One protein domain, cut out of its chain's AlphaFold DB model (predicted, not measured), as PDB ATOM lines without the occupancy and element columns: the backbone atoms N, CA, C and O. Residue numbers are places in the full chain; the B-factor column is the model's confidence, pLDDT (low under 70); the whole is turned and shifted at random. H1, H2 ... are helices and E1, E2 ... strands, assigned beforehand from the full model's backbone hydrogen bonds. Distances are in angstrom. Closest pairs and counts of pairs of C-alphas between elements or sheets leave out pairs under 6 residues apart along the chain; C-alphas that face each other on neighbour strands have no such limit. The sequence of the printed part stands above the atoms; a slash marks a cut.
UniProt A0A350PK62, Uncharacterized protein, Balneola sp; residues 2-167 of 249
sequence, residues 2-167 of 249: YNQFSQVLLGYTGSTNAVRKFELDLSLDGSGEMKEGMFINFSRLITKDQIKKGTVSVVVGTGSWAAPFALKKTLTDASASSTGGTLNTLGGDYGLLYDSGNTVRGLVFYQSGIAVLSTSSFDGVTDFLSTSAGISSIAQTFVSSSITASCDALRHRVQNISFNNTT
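AT A GLANCE: This is residues 2 to 167 of the 249 residues of an uncharacterized protein of Balneola sp (UniProt A0A350PK62). Two sheets, partly face to face, make a sandwich with crossed strands: a strongly twisted sheet of E1, E7, E6, E5 and E4, and a smaller one of E3, E2 and E10. H1 packs on the larger sheet's other face, while H4, H5 and the hairpin of E8 and E9 form a small head at one end, with H3 between that head and the larger sheet. The 166 printed residues have five named helices and ten named strands, in the order H1 E1 H2 E2 E3 E4 E5 E6 E7 H3 E8 E9 H4 H5 E10, and each sheet is antiparallel. The class is mixed, helices and strands, with 82 residues, under half, in named elements. The whole is compact, with a radius of gyration of the C-alphas of 15.9 A and spans of 46 by 38 by 31 A.

HOW THE PARTS SIT: Start at H1, residues 2 to 9, which is on the sheet that runs E1 (37 to 41), E7 (114 to 118), E6 (104 to 109), E5 (92 to 98), E4 (86 to 89), at a height over the sheet of 8.3 A. Its closest C-alphas to E4 are those of Leu 9 and Thr 89, 6.7 A apart. At the edge strand E1, look for N 38 and O 117 of E7, 2.8 A apart. E4, E5, E6 and E7 form a meander, each strand the antiparallel neighbour of the one before; N 89 and O 92, 2.9 A, N 97 and O 106, 2.8 A, and N 116 and O 107, 2.8 A, are within hydrogen-bond range. H2, residues 44 to 47, touches no helix and is not on this sheet. Next come E2, residues 57 to 61, and E3, residues 72 to 76, a hairpin with N 60 and O 73 at 2.9 A; E10, residues 158 to 162, is on the other side of E2, with N 59 and O 160 at 2.8 A. This sheet and the first make the sandwich, two sheets face to face, with best planes 17 degrees apart and strands at 48 degrees. The closest C-alphas of E3 and E5 are those of Thr 76 and Leu 97, 5.0 A. H3, residues 119 to 122, is on the five-stranded sheet at a height of 5.9 A, over none of its strands. E8, residues 129 to 131, and E9, residues 134 to 136, form a hairpin, with N 136 and O 129 at 2.8 A. H4, residues 138 to 144, and H3 only just touch, with 3 pairs of C-alphas within 8 A, the closest those of Thr 119 and Ile 138, 6.9 A. H5, residues 147 to 157, and H4 are close but not clearly touching, with the C-alphas of Thr 141 and Ser 150 6.2 A apart, at a shallow tilt of 17 degrees, opposite ways. The closest C-alphas of H5 and E8 are those of Ala 153 and Leu 129, 5.4 A. In H1, H4 and H5 every O i to N i+4 pair is within hydrogen-bond range; H2 and H3 are too short for such a pair.

IN THESE COORDINATES: Find C-alpha 2 at (27.194, -7.506, 50.150); H1 runs 10.6 A from there. E1 spans 12.6 A, E2 13.4 A and E3 13.1 A. E5, the longest strand by residues, begins at C-alpha 92, (17.792, -6.563, 35.329), and runs 19.5 A; E6 spans 14.6 A and E7 13.2 A. H5, the longest helix, spans 15.5 A, and E10 ends at C-alpha 162, (3.822, -1.395, 48.411).

THE WHOLE: The C-alphas farthest apart are those of Thr 83 and Ser 132, 49.8 A. The printed part has no cut. The one long link is H1 to E1, 27 residues. The mean pLDDT of the printed part is 90.1, and no printed residue is under 70.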
ATOM      1  N   TYR A   2      27.181  -8.655  51.078       88.62
ATOM      2  CA  TYR A   2      27.194  -7.506  50.150       88.62
ATOM      3  C   TYR A   2      27.855  -7.814  48.791       88.62
ATOM      4  O   TYR A   2      27.195  -7.729  47.761       88.62
ATOM      5  N   ASN A   3      29.109  -8.290  48.783       88.25
ATOM      6  CA  ASN A   3      29.826  -8.606  47.535       88.25
ATOM      7  C   ASN A   3      29.145  -9.697  46.692       88.25
ATOM      8  O   ASN A   3      29.242  -9.661  45.474       88.25
ATOM      9  N   GLN A   4      28.441 -10.648  47.316       88.81
ATOM     10  CA  GLN A   4      27.718 -11.695  46.586       88.81
ATOM     11  C   GLN A   4      26.485 -11.124  45.881       88.81
ATOM     12  O   GLN A   4      26.285 -11.392  44.702       88.81
ATOM     13  N   PHE A   5      25.692 -10.295  46.569       89.81
ATOM     14  CA  PHE A   5      24.572  -9.589  45.938       89.81
ATOM     15  C   PHE A   5      25.057  -8.672  44.821       89.81
ATOM     16  O   PHE A   5      24.472  -8.658  43.744       89.81
ATOM     17  N   SER A   6      26.154  -7.958  45.055       90.06
ATOM     18  CA  SER A   6      26.736  -7.066  44.060       90.06
ATOM     19  C   SER A   6      27.220  -7.820  42.821       90.06
ATOM     20  O   SER A   6      26.936  -7.422  41.698       90.06
ATOM     21  N   GLN A   7      27.859  -8.977  43.001       89.88
ATOM     22  CA  GLN A   7      28.275  -9.836  41.896       89.88
ATOM     23  C   GLN A   7      27.082 -10.378  41.094       89.88
ATOM     24  O   GLN A   7      27.139 -10.406  39.869       89.88
ATOM     25  N   VAL A   8      26.009 -10.805  41.764       90.31
ATOM     26  CA  VAL A   8      24.818 -11.358  41.098       90.31
ATOM     27  C   VAL A   8      24.009 -10.276  40.380       90.31
ATOM     28  O   VAL A   8      23.454 -10.537  39.319       90.31
ATOM     29  N   LEU A   9      23.926  -9.071  40.946       90.00
ATOM     30  CA  LEU A   9      23.066  -8.008  40.422       90.00
ATOM     31  C   LEU A   9      23.796  -7.065  39.463       90.00
ATOM     32  O   LEU A   9      23.260  -6.720  38.417       90.00
ATOM     33  N   LEU A  10      25.024  -6.664  39.785       89.19
ATOM     34  CA  LEU A  10      25.788  -5.681  39.011       89.19
ATOM     35  C   LEU A  10      26.906  -6.316  38.175       89.19
ATOM     36  O   LEU A  10      27.310  -5.744  37.164       89.19
ATOM     37  N   GLY A  11      27.401  -7.490  38.570       87.69
ATOM     38  CA  GLY A  11      28.496  -8.176  37.887       87.69
ATOM     39  C   GLY A  11      29.876  -7.578  38.184       87.69
ATOM     40  O   GLY A  11      30.137  -7.033  39.260       87.69
ATOM     41  N   TYR A  12      30.784  -7.718  37.218       86.12
ATOM     42  CA  TYR A  12      32.176  -7.277  37.316       86.12
ATOM     43  C   TYR A  12      32.438  -6.001  36.501       86.12
ATOM     44  O   TYR A  12      31.671  -5.628  35.609       86.12
ATOM     45  N   THR A  13      33.524  -5.299  36.818       81.44
ATOM     46  CA  THR A  13      33.982  -4.113  36.088       81.44
ATOM     47  C   THR A  13      35.491  -4.112  35.867       81.44
ATOM     48  O   THR A  13      36.257  -4.699  36.638       81.44
ATOM     49  N   GLY A  14      35.894  -3.412  34.803       72.62
ATOM     50  CA  GLY A  14      37.281  -3.214  34.401       72.62
ATOM     51  C   GLY A  14      37.984  -4.477  33.895       72.62
ATOM     52  O   GLY A  14      37.458  -5.586  33.938       72.62
ATOM     53  N   SER A  15      39.219  -4.298  33.431       71.06
ATOM     54  CA  SER A  15      40.115  -5.387  33.018       71.06
ATOM     55  C   SER A  15      40.611  -6.243  34.192       71.06
ATOM     56  O   SER A  15      41.115  -7.343  33.984       71.06
ATOM     57  N   THR A  16      40.448  -5.761  35.426       76.62
ATOM     58  CA  THR A  16      40.873  -6.432  36.662       76.62
ATOM     59  C   THR A  16      39.810  -7.366  37.252       76.62
ATOM     60  O   THR A  16      40.060  -7.966  38.295       76.62
ATOM     61  N   ASN A  17      38.631  -7.490  36.624       79.94
ATOM     62  CA  ASN A  17      37.494  -8.285  37.113       79.94
ATOM     63  C   ASN A  17      37.116  -7.970  38.573       79.94
ATOM     64  O   ASN A  17      36.853  -8.867  39.378       79.94
ATOM     65  N   ALA A  18      37.089  -6.685  38.930       83.31
ATOM     66  CA  ALA A  18      36.646  -6.262  40.253       83.31
ATOM     67  C   ALA A  18      35.116  -6.352  40.348       83.31
ATOM     68  O   ALA A  18      34.409  -6.048  39.387       83.31
ATOM     69  N   VAL A  19      34.592  -6.779  41.498       84.69
ATOM     70  CA  VAL A  19      33.141  -6.788  41.750       84.69
ATOM     71  C   VAL A  19      32.655  -5.339  41.774       84.69
ATOM     72  O   VAL A  19      33.202  -4.530  42.526       84.69
ATOM     73  N   ARG A  20      31.644  -5.000  40.961       87.25
ATOM     74  CA  ARG A  20      31.009  -3.672  41.026       87.25
ATOM     75  C   ARG A  20      30.402  -3.475  42.400       87.25
ATOM     76  O   ARG A  20      29.919  -4.442  42.977       87.25
ATOM     77  N   LYS A  21      30.399  -2.254  42.920       89.75
ATOM     78  CA  LYS A  21      29.684  -1.909  44.154       89.75
ATOM     79  C   LYS A  21      28.361  -1.239  43.807       89.75
ATOM     80  O   LYS A  21      28.201  -0.727  42.704       89.75
ATOM     81  N   PHE A  22      27.415  -1.265  44.739       90.94
ATOM     82  CA  PHE A  22      26.192  -0.482  44.599       90.94
ATOM     83  C   PHE A  22      26.529   1.000  44.722       90.94
ATOM     84  O   PHE A  22      27.277   1.382  45.618       90.94
ATOM     85  N   GLU A  23      25.945   1.820  43.863       92.38
ATOM     86  CA  GLU A  23      26.089   3.275  43.870       92.38
ATOM     87  C   GLU A  23      24.710   3.895  44.070       92.38
ATOM     88  O   GLU A  23      23.698   3.320  43.670       92.38
ATOM     89  N   LEU A  24      24.647   5.048  44.731       89.00
ATOM     90  CA  LEU A  24      23.395   5.782  44.949       89.00
ATOM     91  C   LEU A  24      23.014   6.651  43.736       89.00
ATOM     92  O   LEU A  24      22.360   7.682  43.888       89.00
ATOM     93  N   ASP A  25      23.410   6.223  42.539       89.00
ATOM     94  CA  ASP A  25      23.120   6.860  41.264       89.00
ATOM     95  C   ASP A  25      22.996   5.824  40.120       89.00
ATOM     96  O   ASP A  25      22.958   4.606  40.332       89.00
ATOM     97  N   LEU A  26      22.844   6.324  38.890       88.44
ATOM     98  CA  LEU A  26      22.720   5.519  37.671       88.44
ATOM     99  C   LEU A  26      23.975   5.601  36.778       88.44
ATOM    100  O   LEU A  26      23.875   5.316  35.586       88.44
ATOM    101  N   SER A  27      25.128   6.032  37.299       86.25
ATOM    102  CA  SER A  27      26.356   6.214  36.505       86.25
ATOM    103  C   SER A  27      27.229   4.964  36.475       86.25
ATOM    104  O   SER A  27      27.800   4.664  35.425       86.25
ATOM    105  N   LEU A  28      27.312   4.222  37.587       84.81
ATOM    106  CA  LEU A  28      28.243   3.095  37.744       84.81
ATOM    107  C   LEU A  28      29.701   3.503  37.460       84.81
ATOM    108  O   LEU A  28      30.439   2.768  36.794       84.81
ATOM    109  N   ASP A  29      30.095   4.693  37.920       85.69
ATOM    110  CA  ASP A  29      31.403   5.310  37.665       85.69
ATOM    111  C   ASP A  29      32.402   5.144  38.827       85.69
ATOM    112  O   ASP A  29      33.559   5.561  38.723       85.69
ATOM    113  N   GLY A  30      31.992   4.483  39.912       82.62
ATOM    114  CA  GLY A  30      32.771   4.309  41.137       82.62
ATOM    115  C   GLY A  30      32.658   5.478  42.120       82.62
ATOM    116  O   GLY A  30      33.335   5.469  43.152       82.62
ATOM    117  N   SER A  31      31.833   6.485  41.832       82.81
ATOM    118  CA  SER A  31      31.473   7.563  42.749       82.81
ATOM    119  C   SER A  31      30.189   7.217  43.511       82.81
ATOM    120  O   SER A  31      29.414   6.357  43.117       82.81
ATOM    121  N   GLY A  32      29.963   7.842  44.670       81.12
ATOM    122  CA  GLY A  32      28.705   7.642  45.408       81.12
ATOM    123  C   GLY A  32      28.448   6.205  45.898       81.12
ATOM    124  O   GLY A  32      27.293   5.824  46.109       81.12
ATOM    125  N   GLU A  33      29.506   5.410  46.093       87.31
ATOM    126  CA  GLU A  33      29.407   4.005  46.499       87.31
ATOM    127  C   GLU A  33      28.661   3.831  47.837       87.31
ATOM    128  O   GLU A  33      29.002   4.405  48.878       87.31
ATOM    129  N   MET A  34      27.679   2.937  47.841       87.19
ATOM    130  CA  MET A  34      26.999   2.455  49.032       87.19
ATOM    131  C   MET A  34      27.888   1.433  49.750       87.19
ATOM    132  O   MET A  34      27.920   0.266  49.370       87.19
ATOM    133  N   LYS A  35      28.587   1.846  50.813       82.31
ATOM    134  CA  LYS A  35      29.488   0.964  51.585       82.31
ATOM    135  C   LYS A  35      28.759  -0.148  52.344       82.31
ATOM    136  O   LYS A  35      29.241  -1.276  52.392       82.31
ATOM    137  N   GLU A  36      27.590   0.161  52.902       87.06
ATOM    138  CA  GLU A  36      26.725  -0.803  53.580       87.06
ATOM    139  C   GLU A  36      25.298  -0.725  53.035       87.06
ATOM    140  O   GLU A  36      24.752   0.361  52.821       87.06
ATOM    141  N   GLY A  37      24.683  -1.893  52.854       88.56
ATOM    142  CA  GLY A  37      23.325  -2.018  52.343       88.56
ATOM    143  C   GLY A  37      22.543  -3.103  53.072       88.56
ATOM    144  O   GLY A  37      23.093  -4.126  53.484       88.56
ATOM    145  N   MET A  38      21.245  -2.867  53.217       91.31
ATOM    146  CA  MET A  38      20.257  -3.825  53.695       91.31
ATOM    147  C   MET A  38      19.494  -4.380  52.505       91.31
ATOM    148  O   MET A  38      18.970  -3.619  51.697       91.31
ATOM    149  N   PHE A  39      19.413  -5.701  52.414       93.12
ATOM    150  CA  PHE A  39      18.816  -6.382  51.271       93.12
ATOM    151  C   PHE A  39      17.441  -6.925  51.653       93.12
ATOM    152  O   PHE A  39      17.316  -7.724  52.581       93.12
ATOM    153  N   ILE A  40      16.412  -6.498  50.927       92.88
ATOM    154  CA  ILE A  40      15.039  -6.981  51.055       92.88
ATOM    155  C   ILE A  40      14.722  -7.752  49.778       92.88
ATOM    156  O   ILE A  40      14.662  -7.174  48.696       92.88
ATOM    157  N   ASN A  41      14.549  -9.065  49.906       92.38
ATOM    158  CA  ASN A  41      14.224  -9.939  48.785       92.38
ATOM    159  C   ASN A  41      12.719 -10.235  48.776       92.38
ATOM    160  O   ASN A  41      12.180 -10.759  49.755       92.38
ATOM    161  N   PHE A  42      12.045  -9.895  47.684       91.62
ATOM    162  CA  PHE A  42      10.628 -10.157  47.488       91.62
ATOM    163  C   PHE A  42      10.426 -11.537  46.863       91.62
ATOM    164  O   PHE A  42      11.113 -11.939  45.928       91.62
ATOM    165  N   SER A  43       9.441 -12.282  47.367       89.81
ATOM    166  CA  SER A  43       9.115 -13.591  46.801       89.81
ATOM    167  C   SER A  43       8.596 -13.457  45.367       89.81
ATOM    168  O   SER A  43       7.688 -12.660  45.107       89.81
ATOM    169  N   ARG A  44       9.084 -14.320  44.463       82.38
ATOM    170  CA  ARG A  44       8.606 -14.407  43.069       82.38
ATOM    171  C   ARG A  44       7.106 -14.678  42.947       82.38
ATOM    172  O   ARG A  44       6.496 -14.320  41.948       82.38
ATOM    173  N   LEU A  45       6.474 -15.255  43.971       81.25
ATOM    174  CA  LEU A  45       5.016 -15.423  44.005       81.25
ATOM    175  C   LEU A  45       4.271 -14.077  43.972       81.25
ATOM    176  O   LEU A  45       3.181 -13.999  43.403       81.25
ATOM    177  N   ILE A  46       4.865 -13.039  44.570       82.50
ATOM    178  CA  ILE A  46       4.283 -11.700  44.710       82.50
ATOM    179  C   ILE A  46       4.663 -10.832  43.509       82.50
ATOM    180  O   ILE A  46       3.795 -10.209  42.898       82.50
ATOM    181  N   THR A  47       5.945 -10.813  43.136       83.56
ATOM    182  CA  THR A  47       6.438  -9.999  42.013       83.56
ATOM    183  C   THR A  47       6.045 -10.562  40.651       83.56
ATOM    184  O   THR A  47       6.021  -9.805  39.686       83.56
ATOM    185  N   LYS A  48       5.697 -11.856  40.583       85.81
ATOM    186  CA  LYS A  48       5.463 -12.603  39.343       85.81
ATOM    187  C   LYS A  48       6.688 -12.521  38.431       85.81
ATOM    188  O   LYS A  48       7.710 -13.109  38.782       85.81
ATOM    189  N   ASP A  49       6.598 -11.777  37.330       84.31
ATOM    190  CA  ASP A  49       7.692 -11.621  36.371       84.31
ATOM    191  C   ASP A  49       8.589 -10.439  36.739       84.31
ATOM    192  O   ASP A  49       9.808 -10.586  36.806       84.31
ATOM    193  N   GLN A  50       8.001  -9.276  37.047       90.50
ATOM    194  CA  GLN A  50       8.749  -8.101  37.498       90.50
ATOM    195  C   GLN A  50       7.872  -7.099  38.260       90.50
ATOM    196  O   GLN A  50       6.655  -7.000  38.068       90.50
ATOM    197  N   ILE A  51       8.521  -6.296  39.099       92.94
ATOM    198  CA  ILE A  51       7.908  -5.143  39.759       92.94
ATOM    199  C   ILE A  51       7.689  -4.025  38.731       92.94
ATOM    200  O   ILE A  51       8.581  -3.701  37.948       92.94
ATOM    201  N   LYS A  52       6.513  -3.393  38.747       92.75
ATOM    202  CA  LYS A  52       6.215  -2.240  37.896       92.75
ATOM    203  C   LYS A  52       7.075  -1.046  38.318       92.75
ATOM    204  O   LYS A  52       6.936  -0.546  39.437       92.75
ATOM    205  N   LYS A  53       7.900  -0.558  37.392       94.19
ATOM    206  CA  LYS A  53       8.695   0.671  37.549       94.19
ATOM    207  C   LYS A  53       7.806   1.863  37.921       94.19
ATOM    208  O   LYS A  53       6.721   2.014  37.354       94.19
ATOM    209  N   GLY A  54       8.257   2.684  38.863       93.25
ATOM    210  CA  GLY A  54       7.567   3.891  39.324       93.25
ATOM    211  C   GLY A  54       6.404   3.636  40.285       93.25
ATOM    212  O   GLY A  54       5.552   4.505  40.459       93.25
ATOM    213  N   THR A  55       6.294   2.431  40.856       94.25
ATOM    214  CA  THR A  55       5.200   2.079  41.784       94.25
ATOM    215  C   THR A  55       5.666   1.654  43.167       94.25
ATOM    216  O   THR A  55       4.832   1.372  44.027       94.25
ATOM    217  N   VAL A  56       6.974   1.588  43.388       95.38
ATOM    218  CA  VAL A  56       7.567   1.116  44.631       95.38
ATOM    219  C   VAL A  56       7.512   2.229  45.665       95.38
ATOM    220  O   VAL A  56       7.966   3.349  45.438       95.38
ATOM    221  N   SER A  57       6.980   1.900  46.835       95.44
ATOM    222  CA  SER A  57       6.994   2.758  48.011       95.44
ATOM    223  C   SER A  57       7.328   1.928  49.242       95.44
ATOM    224  O   SER A  57       6.663   0.934  49.545       95.44
ATOM    225  N   VAL A  58       8.387   2.325  49.941       95.94
ATOM    226  CA  VAL A  58       8.892   1.690  51.160       95.94
ATOM    227  C   VAL A  58       8.833   2.717  52.281       95.94
ATOM    228  O   VAL A  58       9.514   3.737  52.237       95.94
ATOM    229  N   VAL A  59       8.031   2.451  53.307       95.75
ATOM    230  CA  VAL A  59       7.913   3.308  54.489       95.75
ATOM    231  C   VAL A  59       8.727   2.699  55.621       95.75
ATOM    232  O   VAL A  59       8.409   1.608  56.105       95.75
ATOM    233  N   VAL A  60       9.752   3.424  56.065       95.00
ATOM    234  CA  VAL A  60      10.607   3.044  57.194       95.00
ATOM    235  C   VAL A  60      10.444   4.004  58.371       95.00
ATOM    236  O   VAL A  60      10.205   5.199  58.201       95.00
ATOM    237  N   GLY A  61      10.562   3.471  59.579       94.62
ATOM    238  CA  GLY A  61      10.505   4.195  60.838       94.62
ATOM    239  C   GLY A  61      11.876   4.715  61.265       94.62
ATOM    240  O   GLY A  61      12.828   3.945  61.431       94.62
ATOM    241  N   THR A  62      11.962   6.022  61.487       93.56
ATOM    242  CA  THR A  62      13.161   6.728  61.969       93.56
ATOM    243  C   THR A  62      12.970   7.289  63.380       93.56
ATOM    244  O   THR A  62      13.765   8.108  63.830       93.56
ATOM    245  N   GLY A  63      11.899   6.889  64.074       92.25
ATOM    246  CA  GLY A  63      11.676   7.209  65.481       92.25
ATOM    247  C   GLY A  63      12.544   6.371  66.422       92.25
ATOM    248  O   GLY A  63      13.404   5.599  65.982       92.25
ATOM    249  N   SER A  64      12.277   6.501  67.722       93.06
ATOM    250  CA  SER A  64      12.959   5.717  68.752       93.06
ATOM    251  C   SER A  64      12.610   4.228  68.677       93.06
ATOM    252  O   SER A  64      11.613   3.846  68.068       93.06
ATOM    253  N   TRP A  65      13.371   3.368  69.347       92.88
ATOM    254  CA  TRP A  65      13.110   1.930  69.394       92.88
ATOM    255  C   TRP A  65      11.717   1.600  69.949       92.88
ATOM    256  O   TRP A  65      11.043   0.708  69.441       92.88
ATOM    257  N   ALA A  66      11.254   2.335  70.964       93.06
ATOM    258  CA  ALA A  66       9.930   2.130  71.555       93.06
ATOM    259  C   ALA A  66       8.783   2.609  70.644       93.06
ATOM    260  O   ALA A  66       7.677   2.078  70.715       93.06
ATOM    261  N   ALA A  67       9.041   3.601  69.787       93.50
ATOM    262  CA  ALA A  67       8.062   4.178  68.873       93.50
ATOM    263  C   ALA A  67       8.687   4.402  67.480       93.50
ATOM    264  O   ALA A  67       8.840   5.550  67.043       93.50
ATOM    265  N   PRO A  68       9.036   3.322  66.749       92.44
ATOM    266  CA  PRO A  68       9.832   3.417  65.519       92.44
ATOM    267  C   PRO A  68       9.122   4.231  64.438       92.44
ATOM    268  O   PRO A  68       9.770   4.904  63.644       92.44
ATOM    269  N   PHE A  69       7.789   4.217  64.447       95.56
ATOM    270  CA  PHE A  69       6.935   4.886  63.470       95.56
ATOM    271  C   PHE A  69       6.434   6.266  63.928       95.56
ATOM    272  O   PHE A  69       5.574   6.836  63.262       95.56
ATOM    273  N   ALA A  70       6.926   6.818  65.044       94.06
ATOM    274  CA  ALA A  70       6.611   8.199  65.429       94.06
ATOM    275  C   ALA A  70       7.175   9.206  64.412       94.06
ATOM    276  O   ALA A  70       6.518  10.184  64.067       94.06
ATOM    277  N   LEU A  71       8.367   8.911  63.886       92.88
ATOM    278  CA  LEU A  71       8.959   9.571  62.728       92.88
ATOM    279  C   LEU A  71       9.107   8.540  61.613       92.88
ATOM    280  O   LEU A  71       9.452   7.385  61.869       92.88
ATOM    281  N   LYS A  72       8.808   8.944  60.382       92.75
ATOM    282  CA  LYS A  72       8.764   8.047  59.229       92.75
ATOM    283  C   LYS A  72       9.460   8.686  58.050       92.75
ATOM    284  O   LYS A  72       9.426   9.902  57.885       92.75
ATOM    285  N   LYS A  73      10.007   7.831  57.202       93.50
ATOM    286  CA  LYS A  73      10.596   8.188  55.926       93.50
ATOM    287  C   LYS A  73       9.988   7.302  54.852       93.50
ATOM    288  O   LYS A  73       9.947   6.082  55.010       93.50
ATOM    289  N   THR A  74       9.504   7.917  53.781       94.94
ATOM    290  CA  THR A  74       8.928   7.199  52.644       94.94
ATOM    291  C   THR A  74       9.907   7.276  51.493       94.94
ATOM    292  O   THR A  74      10.243   8.369  51.043       94.94
ATOM    293  N   LEU A  75      10.362   6.115  51.037       95.81
ATOM    294  CA  LEU A  75      11.266   5.966  49.913       95.81
ATOM    295  C   LEU A  75      10.472   5.521  48.687       95.81
ATOM    296  O   LEU A  75       9.785   4.501  48.753       95.81
ATOM    297  N   THR A  76      10.559   6.260  47.585       96.00
ATOM    298  CA  THR A  76       9.805   5.972  46.358       96.00
ATOM    299  C   THR A  76      10.704   5.938  45.131       96.00
ATOM    300  O   THR A  76      11.704   6.649  45.061       96.00
ATOM    301  N   ASP A  77      10.344   5.132  44.135       95.38
ATOM    302  CA  ASP A  77      11.037   5.081  42.844       95.38
ATOM    303  C   ASP A  77      10.413   6.024  41.806       95.38
ATOM    304  O   ASP A  77      10.371   5.719  40.618       95.38
ATOM    305  N   ALA A  78       9.917   7.186  42.240       89.06
ATOM    306  CA  ALA A  78       9.106   8.082  41.412       89.06
ATOM    307  C   ALA A  78       9.790   8.556  40.112       89.06
ATOM    308  O   ALA A  78       9.100   8.948  39.173       89.06
ATOM    309  N   SER A  79      11.127   8.521  40.032       89.19
ATOM    310  CA  SER A  79      11.859   8.860  38.805       89.19
ATOM    311  C   SER A  79      11.868   7.740  37.762       89.19
ATOM    312  O   SER A  79      12.235   7.987  36.615       89.19
ATOM    313  N   ALA A  80      11.546   6.505  38.148       91.62
ATOM    314  CA  ALA A  80      11.647   5.337  37.290       91.62
ATOM    315  C   ALA A  80      10.395   5.164  36.427       91.62
ATOM    316  O   ALA A  80       9.260   5.201  36.902       91.62
ATOM    317  N   SER A  81      10.603   4.916  35.139       89.38
ATOM    318  CA  SER A  81       9.539   4.634  34.180       89.38
ATOM    319  C   SER A  81       9.985   3.576  33.170       89.38
ATOM    320  O   SER A  81      11.120   3.100  33.189       89.38
ATOM    321  N   SER A  82       9.089   3.188  32.261       81.69
ATOM    322  CA  SER A  82       9.446   2.309  31.141       81.69
ATOM    323  C   SER A  82      10.428   2.953  30.156       81.69
ATOM    324  O   SER A  82      11.060   2.229  29.395       81.69
ATOM    325  N   THR A  83      10.563   4.282  30.161       81.69
ATOM    326  CA  THR A  83      11.347   5.042  29.176       81.69
ATOM    327  C   THR A  83      12.552   5.772  29.768       81.69
ATOM    328  O   THR A  83      13.344   6.326  29.011       81.69
ATOM    329  N   GLY A  84      12.725   5.785  31.094       87.69
ATOM    330  CA  GLY A  84      13.834   6.491  31.736       87.69
ATOM    331  C   GLY A  84      13.936   6.270  33.244       87.69
ATOM    332  O   GLY A  84      13.121   5.570  33.847       87.69
ATOM    333  N   GLY A  85      14.977   6.848  33.849       87.31
ATOM    334  CA  GLY A  85      15.216   6.785  35.297       87.31
ATOM    335  C   GLY A  85      15.563   5.394  35.830       87.31
ATOM    336  O   GLY A  85      15.413   5.144  37.024       87.31
ATOM    337  N   THR A  86      16.007   4.496  34.947       92.75
ATOM    338  CA  THR A  86      16.512   3.163  35.288       92.75
ATOM    339  C   THR A  86      17.776   2.866  34.493       92.75
ATOM    340  O   THR A  86      17.967   3.429  33.412       92.75
ATOM    341  N   LEU A  87      18.629   1.992  35.022       92.88
ATOM    342  CA  LEU A  87      19.805   1.471  34.328       92.88
ATOM    343  C   LEU A  87      19.736  -0.058  34.276       92.88
ATOM    344  O   LEU A  87      19.356  -0.704  35.253       92.88
ATOM    345  N   ASN A  88      20.106  -0.634  33.133       91.81
ATOM    346  CA  ASN A  88      20.121  -2.078  32.943       91.81
ATOM    347  C   ASN A  88      21.448  -2.693  33.408       91.81
ATOM    348  O   ASN A  88      22.530  -2.192  33.097       91.81
ATOM    349  N   THR A  89      21.352  -3.797  34.143       90.94
ATOM    350  CA  THR A  89      22.485  -4.573  34.661       90.94
ATOM    351  C   THR A  89      22.181  -6.070  34.578       90.94
ATOM    352  O   THR A  89      21.109  -6.469  34.125       90.94
ATOM    353  N   LEU A  90      23.105  -6.923  35.038       87.94
ATOM    354  CA  LEU A  90      22.920  -8.381  35.037       87.94
ATOM    355  C   LEU A  90      21.659  -8.811  35.816       87.94
ATOM    356  O   LEU A  90      20.952  -9.723  35.400       87.94
ATOM    357  N   GLY A  91      21.356  -8.123  36.921       84.38
ATOM    358  CA  GLY A  91      20.180  -8.339  37.765       84.38
ATOM    359  C   GLY A  91      18.874  -7.768  37.202       84.38
ATOM    360  O   GLY A  91      17.860  -7.766  37.905       84.38
ATOM    361  N   GLY A  92      18.891  -7.277  35.963       90.44
ATOM    362  CA  GLY A  92      17.792  -6.563  35.329       90.44
ATOM    363  C   GLY A  92      17.933  -5.051  35.450       90.44
ATOM    364  O   GLY A  92      18.999  -4.513  35.768       90.44
ATOM    365  N   ASP A  93      16.832  -4.362  35.179       92.81
ATOM    366  CA  ASP A  93      16.749  -2.925  35.364       92.81
ATOM    367  C   ASP A  93      16.679  -2.608  36.851       92.81
ATOM    368  O   ASP A  93      15.917  -3.232  37.601       92.81
ATOM    369  N   TYR A  94      17.436  -1.599  37.264       94.31
ATOM    370  CA  TYR A  94      17.316  -1.039  38.596       94.31
ATOM    371  C   TYR A  94      16.989   0.450  38.559       94.31
ATOM    372  O   TYR A  94      17.339   1.166  37.619       94.31
ATOM    373  N   GLY A  95      16.266   0.892  39.582       94.56
ATOM    374  CA  GLY A  95      15.882   2.279  39.814       94.56
ATOM    375  C   GLY A  95      16.354   2.765  41.179       94.56
ATOM    376  O   GLY A  95      16.723   1.974  42.051       94.56
ATOM    377  N   LEU A  96      16.335   4.083  41.354       95.19
ATOM    378  CA  LEU A  96      16.736   4.758  42.586       95.19
ATOM    379  C   LEU A  96      15.520   4.989  43.489       95.19
ATOM    380  O   LEU A  96      14.453   5.370  43.014       95.19
ATOM    381  N   LEU A  97      15.692   4.785  44.795       95.44
ATOM    382  CA  LEU A  97      14.687   5.072  45.816       95.44
ATOM    383  C   LEU A  97      14.999   6.413  46.485       95.44
ATOM    384  O   LEU A  97      16.014   6.549  47.176       95.44
ATOM    385  N   TYR A  98      14.109   7.383  46.306       94.94
ATOM    386  CA  TYR A  98      14.232   8.743  46.821       94.94
ATOM    387  C   TYR A  98      13.405   8.936  48.080       94.94
ATOM    388  O   TYR A  98      12.260   8.502  48.158       94.94
ATOM    389  N   ASP A  99      13.970   9.651  49.042       93.88
ATOM    390  CA  ASP A  99      13.199  10.252  50.127       93.88
ATOM    391  C   ASP A  99      12.453  11.511  49.634       93.88
ATOM    392  O   ASP A  99      12.784  12.096  48.605       93.88
ATOM    393  N   SER A 100      11.497  11.983  50.427       88.56
ATOM    394  CA  SER A 100      10.812  13.276  50.325       88.56
ATOM    395  C   SER A 100      11.738  14.477  50.078       88.56
ATOM    396  O   SER A 100      11.345  15.418  49.395       88.56
ATOM    397  N   GLY A 101      12.980  14.435  50.574       88.44
ATOM    398  CA  GLY A 101      14.018  15.439  50.310       88.44
ATOM    399  C   GLY A 101      14.750  15.282  48.971       88.44
ATOM    400  O   GLY A 101      15.825  15.853  48.807       88.44
ATOM    401  N   ASN A 102      14.239  14.461  48.047       89.69
ATOM    402  CA  ASN A 102      14.849  14.134  46.754       89.69
ATOM    403  C   ASN A 102      16.296  13.614  46.857       89.69
ATOM    404  O   ASN A 102      17.120  13.814  45.968       89.69
ATOM    405  N   THR A 103      16.621  12.955  47.969       91.62
ATOM    406  CA  THR A 103      17.918  12.303  48.160       91.62
ATOM    407  C   THR A 103      17.761  10.807  47.969       91.62
ATOM    408  O   THR A 103      16.839  10.209  48.526       91.62
ATOM    409  N   VAL A 104      18.679  10.200  47.224       92.69
ATOM    410  CA  VAL A 104      18.692   8.757  46.992       92.69
ATOM    411  C   VAL A 104      19.133   8.044  48.266       92.69
ATOM    412  O   VAL A 104      20.159   8.371  48.863       92.69
ATOM    413  N   ARG A 105      18.336   7.072  48.710       92.44
ATOM    414  CA  ARG A 105      18.569   6.291  49.937       92.44
ATOM    415  C   ARG A 105      18.579   4.785  49.697       92.44
ATOM    416  O   ARG A 105      18.880   4.021  50.610       92.44
ATOM    417  N   GLY A 106      18.291   4.340  48.481       93.88
ATOM    418  CA  GLY A 106      18.319   2.928  48.132       93.88
ATOM    419  C   GLY A 106      18.132   2.692  46.643       93.88
ATOM    420  O   GLY A 106      18.013   3.632  45.864       93.88
ATOM    421  N   LEU A 107      18.092   1.419  46.279       94.81
ATOM    422  CA  LEU A 107      17.950   0.907  44.925       94.81
ATOM    423  C   LEU A 107      16.861  -0.163  44.901       94.81
ATOM    424  O   LEU A 107      16.635  -0.852  45.899       94.81
ATOM    425  N   VAL A 108      16.224  -0.358  43.754       95.19
ATOM    426  CA  VAL A 108      15.300  -1.472  43.524       95.19
ATOM    427  C   VAL A 108      15.586  -2.123  42.181       95.19
ATOM    428  O   VAL A 108      15.651  -1.433  41.173       95.19
ATOM    429  N   PHE A 109      15.747  -3.446  42.171       94.94
ATOM    430  CA  PHE A 109      15.917  -4.271  40.976       94.94
ATOM    431  C   PHE A 109      14.571  -4.892  40.606       94.94
ATOM    432  O   PHE A 109      14.045  -5.731  41.348       94.94
ATOM    433  N   TYR A 110      14.005  -4.483  39.472       93.94
ATOM    434  CA  TYR A 110      12.606  -4.761  39.131       93.94
ATOM    435  C   TYR A 110      12.355  -6.229  38.776       93.94
ATOM    436  O   TYR A 110      11.393  -6.818  39.269       93.94
ATOM    437  N   GLN A 111      13.234  -6.828  37.972       91.38
ATOM    438  CA  GLN A 111      13.138  -8.226  37.537       91.38
ATOM    439  C   GLN A 111      13.631  -9.197  38.617       91.38
ATOM    440  O   GLN A 111      13.040 -10.251  38.836       91.38
ATOM    441  N   SER A 112      14.708  -8.842  39.327       90.56
ATOM    442  CA  SER A 112      15.227  -9.684  40.413       90.56
ATOM    443  C   SER A 112      14.361  -9.643  41.675       90.56
ATOM    444  O   SER A 112      14.487 -10.533  42.512       90.56
ATOM    445  N   GLY A 113      13.490  -8.639  41.825       92.19
ATOM    446  CA  GLY A 113      12.623  -8.500  42.994       92.19
ATOM    447  C   GLY A 113      13.404  -8.206  44.275       92.19
ATOM    448  O   GLY A 113      13.061  -8.719  45.334       92.19
ATOM    449  N   ILE A 114      14.469  -7.405  44.197       93.75
ATOM    450  CA  ILE A 114      15.327  -7.091  45.347       93.75
ATOM    451  C   ILE A 114      15.387  -5.579  45.538       93.75
ATOM    452  O   ILE A 114      15.729  -4.848  44.612       93.75
ATOM    453  N   ALA A 115      15.104  -5.110  46.752       94.19
ATOM    454  CA  ALA A 115      15.376  -3.741  47.171       94.19
ATOM    455  C   ALA A 115      16.635  -3.695  48.048       94.19
ATOM    456  O   ALA A 115      16.819  -4.522  48.943       94.19
ATOM    457  N   VAL A 116      17.498  -2.715  47.794       94.69
ATOM    458  CA  VAL A 116      18.735  -2.466  48.539       94.69
ATOM    459  C   VAL A 116      18.618  -1.107  49.211       94.69
ATOM    460  O   VAL A 116      18.624  -0.079  48.541       94.69
ATOM    461  N   LEU A 117      18.500  -1.073  50.533       93.75
ATOM    462  CA  LEU A 117      18.435   0.175  51.293       93.75
ATOM    463  C   LEU A 117      19.819   0.526  51.833       93.75
ATOM    464  O   LEU A 117      20.457  -0.299  52.482       93.75
ATOM    465  N   SER A 118      20.268   1.757  51.618       92.19
ATOM    466  CA  SER A 118      21.471   2.270  52.269       92.19
ATOM    467  C   SER A 118      21.201   2.511  53.752       92.19
ATOM    468  O   SER A 118      20.108   2.948  54.132       92.19
ATOM    469  N   THR A 119      22.226   2.322  54.585       89.44
ATOM    470  CA  THR A 119      22.218   2.717  56.004       89.44
ATOM    471  C   THR A 119      21.896   4.204  56.196       89.44
ATOM    472  O   THR A 119      21.255   4.569  57.181       89.44
ATOM    473  N   SER A 120      22.198   5.052  55.205       89.31
ATOM    474  CA  SER A 120      21.819   6.475  55.189       89.31
ATOM    475  C   SER A 120      20.302   6.730  55.227       89.31
ATOM    476  O   SER A 120      19.864   7.833  55.560       89.31
ATOM    477  N   SER A 121      19.469   5.720  54.949       89.31
ATOM    478  CA  SER A 121      18.013   5.801  55.153       89.31
ATOM    479  C   SER A 121      17.656   6.119  56.611       89.31
ATOM    480  O   SER A 121      16.682   6.831  56.864       89.31
ATOM    481  N   PHE A 122      18.478   5.652  57.552       91.06
ATOM    482  CA  PHE A 122      18.298   5.781  59.000       91.06
ATOM    483  C   PHE A 122      19.271   6.786  59.630       91.06
ATOM    484  O   PHE A 122      19.573   6.691  60.820       91.06
ATOM    485  N   ASP A 123      19.781   7.738  58.847       86.44
ATOM    486  CA  ASP A 123      20.639   8.796  59.379       86.44
ATOM    487  C   ASP A 123      19.937   9.565  60.516       86.44
ATOM    488  O   ASP A 123      18.730   9.821  60.459       86.44
ATOM    489  N   GLY A 124      20.682   9.868  61.580       84.12
ATOM    490  CA  GLY A 124      20.164  10.453  62.823       84.12
ATOM    491  C   GLY A 124      19.496   9.475  63.805       84.12
ATOM    492  O   GLY A 124      19.196   9.873  64.930       84.12
ATOM    493  N   VAL A 125      19.297   8.200  63.447       90.38
ATOM    494  CA  VAL A 125      18.756   7.185  64.371       90.38
ATOM    495  C   VAL A 125      19.866   6.666  65.289       90.38
ATOM    496  O   VAL A 125      20.732   5.884  64.888       90.38
ATOM    497  N   THR A 126      19.831   7.084  66.552       89.50
ATOM    498  CA  THR A 126      20.819   6.689  67.569       89.50
ATOM    499  C   THR A 126      20.495   5.353  68.236       89.50
ATOM    500  O   THR A 126      21.403   4.693  68.735       89.50
ATOM    501  N   ASP A 127      19.234   4.920  68.187       91.88
ATOM    502  CA  ASP A 127      18.728   3.707  68.828       91.88
ATOM    503  C   ASP A 127      18.212   2.669  67.824       91.88
ATOM    504  O   ASP A 127      17.131   2.090  67.963       91.88
ATOM    505  N   PHE A 128      18.998   2.428  66.774       91.38
ATOM    506  CA  PHE A 128      18.616   1.536  65.683       91.38
ATOM    507  C   PHE A 128      18.248   0.130  66.173       91.38
ATOM    508  O   PHE A 128      17.229  -0.400  65.732       91.38
ATOM    509  N   LEU A 129      19.030  -0.410  67.114       92.69
ATOM    510  CA  LEU A 129      18.805  -1.682  67.800       92.69
ATOM    511  C   LEU A 129      18.839  -1.458  69.320       92.69
ATOM    512  O   LEU A 129      19.792  -0.875  69.833       92.69
ATOM    513  N   SER A 130      17.845  -1.973  70.046       91.94
ATOM    514  CA  SER A 130      17.844  -2.003  71.513       91.94
ATOM    515  C   SER A 130      17.696  -3.434  72.009       91.94
ATOM    516  O   SER A 130      16.720  -4.117  71.700       91.94
ATOM    517  N   THR A 131      18.657  -3.883  72.809       87.38
ATOM    518  CA  THR A 131      18.663  -5.211  73.437       87.38
ATOM    519  C   THR A 131      18.933  -5.080  74.934       87.38
ATOM    520  O   THR A 131      19.206  -3.988  75.431       87.38
ATOM    521  N   SER A 132      18.912  -6.194  75.668       83.19
ATOM    522  CA  SER A 132      19.362  -6.216  77.067       83.19
ATOM    523  C   SER A 132      20.828  -5.795  77.239       83.19
ATOM    524  O   SER A 132      21.197  -5.330  78.312       83.19
ATOM    525  N   ALA A 133      21.654  -5.916  76.192       82.00
ATOM    526  CA  ALA A 133      23.048  -5.474  76.185       82.00
ATOM    527  C   ALA A 133      23.210  -3.958  75.958       82.00
ATOM    528  O   ALA A 133      24.322  -3.442  76.051       82.00
ATOM    529  N   GLY A 134      22.120  -3.241  75.666       88.19
ATOM    530  CA  GLY A 134      22.108  -1.798  75.459       88.19
ATOM    531  C   GLY A 134      21.565  -1.376  74.097       88.19
ATOM    532  O   GLY A 134      21.001  -2.170  73.336       88.19
ATOM    533  N   ILE A 135      21.736  -0.086  73.817       91.38
ATOM    534  CA  ILE A 135      21.252   0.597  72.619       91.38
ATOM    535  C   ILE A 135      22.423   0.796  71.657       91.38
ATOM    536  O   ILE A 135      23.502   1.223  72.063       91.38
ATOM    537  N   SER A 136      22.214   0.491  70.381       92.00
ATOM    538  CA  SER A 136      23.213   0.630  69.323       92.00
ATOM    539  C   SER A 136      22.678   1.473  68.172       92.00
ATOM    540  O   SER A 136      21.549   1.281  67.714       92.00
ATOM    541  N   SER A 137      23.521   2.371  67.659       91.50
ATOM    542  CA  SER A 137      23.258   3.078  66.405       91.50
ATOM    543  C   SER A 137      23.374   2.127  65.212       91.50
ATOM    544  O   SER A 137      23.853   0.994  65.342       91.50
ATOM    545  N   ILE A 138      22.967   2.579  64.023       89.88
ATOM    546  CA  ILE A 138      23.048   1.747  62.816       89.88
ATOM    547  C   ILE A 138      24.488   1.314  62.500       89.88
ATOM    548  O   ILE A 138      24.728   0.137  62.252       89.88
ATOM    549  N   ALA A 139      25.457   2.226  62.619       88.56
ATOM    550  CA  ALA A 139      26.867   1.917  62.382       88.56
ATOM    551  C   ALA A 139      27.395   0.864  63.371       88.56
ATOM    552  O   ALA A 139      28.058  -0.089  62.970       88.56
ATOM    553  N   GLN A 140      27.046   0.987  64.658       89.25
ATOM    554  CA  GLN A 140      27.432   0.000  65.671       89.25
ATOM    555  C   GLN A 140      26.785  -1.358  65.395       89.25
ATOM    556  O   GLN A 140      27.457  -2.383  65.439       89.25
ATOM    557  N   THR A 141      25.506  -1.359  65.018       90.25
ATOM    558  CA  THR A 141      24.749  -2.578  64.718       90.25
ATOM    559  C   THR A 141      25.409  -3.382  63.590       90.25
ATOM    560  O   THR A 141      25.549  -4.594  63.712       90.25
ATOM    561  N   PHE A 142      25.902  -2.733  62.534       85.94
ATOM    562  CA  PHE A 142      26.532  -3.427  61.402       85.94
ATOM    563  C   PHE A 142      27.942  -3.953  61.695       85.94
ATOM    564  O   PHE A 142      28.383  -4.893  61.037       85.94
ATOM    565  N   VAL A 143      28.647  -3.363  62.665       87.44
ATOM    566  CA  VAL A 143      30.017  -3.764  63.024       87.44
ATOM    567  C   VAL A 143      30.032  -4.836  64.113       87.44
ATOM    568  O   VAL A 143      30.867  -5.737  64.059       87.44
ATOM    569  N   SER A 144      29.141  -4.751  65.105       86.31
ATOM    570  CA  SER A 144      29.244  -5.551  66.335       86.31
ATOM    571  C   SER A 144      28.077  -6.502  66.595       86.31
ATOM    572  O   SER A 144      28.240  -7.452  67.363       86.31
ATOM    573  N   SER A 145      26.908  -6.291  65.981       87.94
ATOM    574  CA  SER A 145      25.738  -7.135  66.244       87.94
ATOM    575  C   SER A 145      25.709  -8.387  65.365       87.94
ATOM    576  O   SER A 145      26.335  -8.461  64.307       87.94
ATOM    577  N   SER A 146      24.948  -9.396  65.794       90.50
ATOM    578  CA  SER A 146      24.684 -10.555  64.948       90.50
ATOM    579  C   SER A 146      23.797 -10.165  63.758       90.50
ATOM    580  O   SER A 146      22.949  -9.274  63.850       90.50
ATOM    581  N   ILE A 147      23.945 -10.881  62.639       88.50
ATOM    582  CA  ILE A 147      23.117 -10.671  61.438       88.50
ATOM    583  C   ILE A 147      21.625 -10.761  61.789       88.50
ATOM    584  O   ILE A 147      20.836  -9.929  61.349       88.50
ATOM    585  N   THR A 148      21.245 -11.722  62.634       91.50
ATOM    586  CA  THR A 148      19.862 -11.882  63.100       91.50
ATOM    587  C   THR A 148      19.354 -10.627  63.803       91.50
ATOM    588  O   THR A 148      18.290 -10.136  63.439       91.50
ATOM    589  N   ALA A 149      20.137 -10.053  64.725       91.44
ATOM    590  CA  ALA A 149      19.759  -8.832  65.435       91.44
ATOM    591  C   ALA A 149      19.633  -7.623  64.490       91.44
ATOM    592  O   ALA A 149      18.680  -6.852  64.595       91.44
ATOM    593  N   SER A 150      20.538  -7.492  63.515       89.94
ATOM    594  CA  SER A 150      20.441  -6.462  62.470       89.94
ATOM    595  C   SER A 150      19.164  -6.611  61.630       89.94
ATOM    596  O   SER A 150      18.493  -5.624  61.322       89.94
ATOM    597  N   CYS A 151      18.796  -7.844  61.272       91.00
ATOM    598  CA  CYS A 151      17.571  -8.132  60.529       91.00
ATOM    599  C   CYS A 151      16.303  -7.926  61.374       91.00
ATOM    600  O   CYS A 151      15.295  -7.470  60.832       91.00
ATOM    601  N   ASP A 152      16.329  -8.244  62.671       92.50
ATOM    602  CA  ASP A 152      15.234  -7.951  63.605       92.50
ATOM    603  C   ASP A 152      15.011  -6.438  63.726       92.50
ATOM    604  O   ASP A 152      13.879  -5.975  63.592       92.50
ATOM    605  N   ALA A 153      16.088  -5.659  63.881       93.00
ATOM    606  CA  ALA A 153      16.020  -4.198  63.920       93.00
ATOM    607  C   ALA A 153      15.449  -3.603  62.626       93.00
ATOM    608  O   ALA A 153      14.604  -2.708  62.680       93.00
ATOM    609  N   LEU A 154      15.844  -4.131  61.459       93.00
ATOM    610  CA  LEU A 154      15.249  -3.725  60.185       93.00
ATOM    611  C   LEU A 154      13.751  -4.010  60.154       93.00
ATOM    612  O   LEU A 154      12.968  -3.122  59.832       93.00
ATOM    613  N   ARG A 155      13.345  -5.240  60.492       93.38
ATOM    614  CA  ARG A 155      11.936  -5.652  60.474       93.38
ATOM    615  C   ARG A 155      11.083  -4.800  61.409       93.38
ATOM    616  O   ARG A 155       9.989  -4.415  61.020       93.38
ATOM    617  N   HIS A 156      11.603  -4.447  62.584       93.75
ATOM    618  CA  HIS A 156      10.940  -3.543  63.531       93.75
ATOM    619  C   HIS A 156      10.725  -2.129  62.973       93.75
ATOM    620  O   HIS A 156       9.820  -1.413  63.396       93.75
ATOM    621  N   ARG A 157      11.548  -1.717  62.003       94.12
ATOM    622  CA  ARG A 157      11.515  -0.382  61.398       94.12
ATOM    623  C   ARG A 157      10.870  -0.348  60.016       94.12
ATOM    624  O   ARG A 157      10.662   0.742  59.499       94.12
ATOM    625  N   VAL A 158      10.508  -1.473  59.408       94.88
ATOM    626  CA  VAL A 158       9.748  -1.482  58.147       94.88
ATOM    627  C   VAL A 158       8.258  -1.410  58.471       94.88
ATOM    628  O   VAL A 158       7.704  -2.336  59.053       94.88
ATOM    629  N   GLN A 159       7.597  -0.313  58.093       95.12
ATOM    630  CA  GLN A 159       6.160  -0.150  58.327       95.12
ATOM    631  C   GLN A 159       5.330  -0.746  57.192       95.12
ATOM    632  O   GLN A 159       4.338  -1.429  57.427       95.12
ATOM    633  N   ASN A 160       5.687  -0.410  55.953       94.81
ATOM    634  CA  ASN A 160       4.934  -0.817  54.777       94.81
ATOM    635  C   ASN A 160       5.847  -0.881  53.555       94.81
ATOM    636  O   ASN A 160       6.717  -0.030  53.384       94.81
ATOM    637  N   ILE A 161       5.596  -1.859  52.689       94.88
ATOM    638  CA  ILE A 161       6.194  -1.947  51.360       94.88
ATOM    639  C   ILE A 161       5.055  -2.203  50.381       94.88
ATOM    640  O   ILE A 161       4.375  -3.222  50.477       94.88
ATOM    641  N   SER A 162       4.852  -1.287  49.442       95.00
ATOM    642  CA  SER A 162       3.822  -1.395  48.411       95.00
ATOM    643  C   SER A 162       4.432  -1.232  47.031       95.00
ATOM    644  O   SER A 162       5.251  -0.341  46.817       95.00
ATOM    645  N   PHE A 163       4.004  -2.070  46.098       95.12
ATOM    646  CA  PHE A 163       4.354  -1.984  44.687       95.12
ATOM    647  C   PHE A 163       3.278  -2.680  43.854       95.12
ATOM    648  O   PHE A 163       2.554  -3.538  44.360       95.12
ATOM    649  N   ASN A 164       3.200  -2.342  42.569       93.25
ATOM    650  CA  ASN A 164       2.404  -3.101  41.613       93.25
ATOM    651  C   ASN A 164       3.302  -4.120  40.916       93.25
ATOM    652  O   ASN A 164       4.433  -3.806  40.551       93.25
ATOM    653  N   ASN A 165       2.812  -5.336  40.710       91.06
ATOM    654  CA  ASN A 165       3.489  -6.314  39.867       91.06
ATOM    655  C   ASN A 165       3.055  -6.156  38.403       91.06
ATOM    656  O   ASN A 165       2.009  -5.584  38.090       91.06
ATOM    657  N   THR A 166       3.879  -6.665  37.496       87.38
ATOM    658  CA  THR A 166       3.520  -6.850  36.090       87.38
ATOM    659  C   THR A 166       3.764  -8.298  35.699       87.38
ATOM    660  O   THR A 166       4.667  -8.947  36.226       87.38
ATOM    661  N   THR A 167       2.916  -8.792  34.800       84.75
ATOM    662  CA  THR A 167       3.045 -10.127  34.214       84.75
ATOM    663  C   THR A 167       3.142  -9.987  32.710       84.75
ATOM    664  O   THR A 167       2.379  -9.222  32.113       84.75
TER     665      THR A 167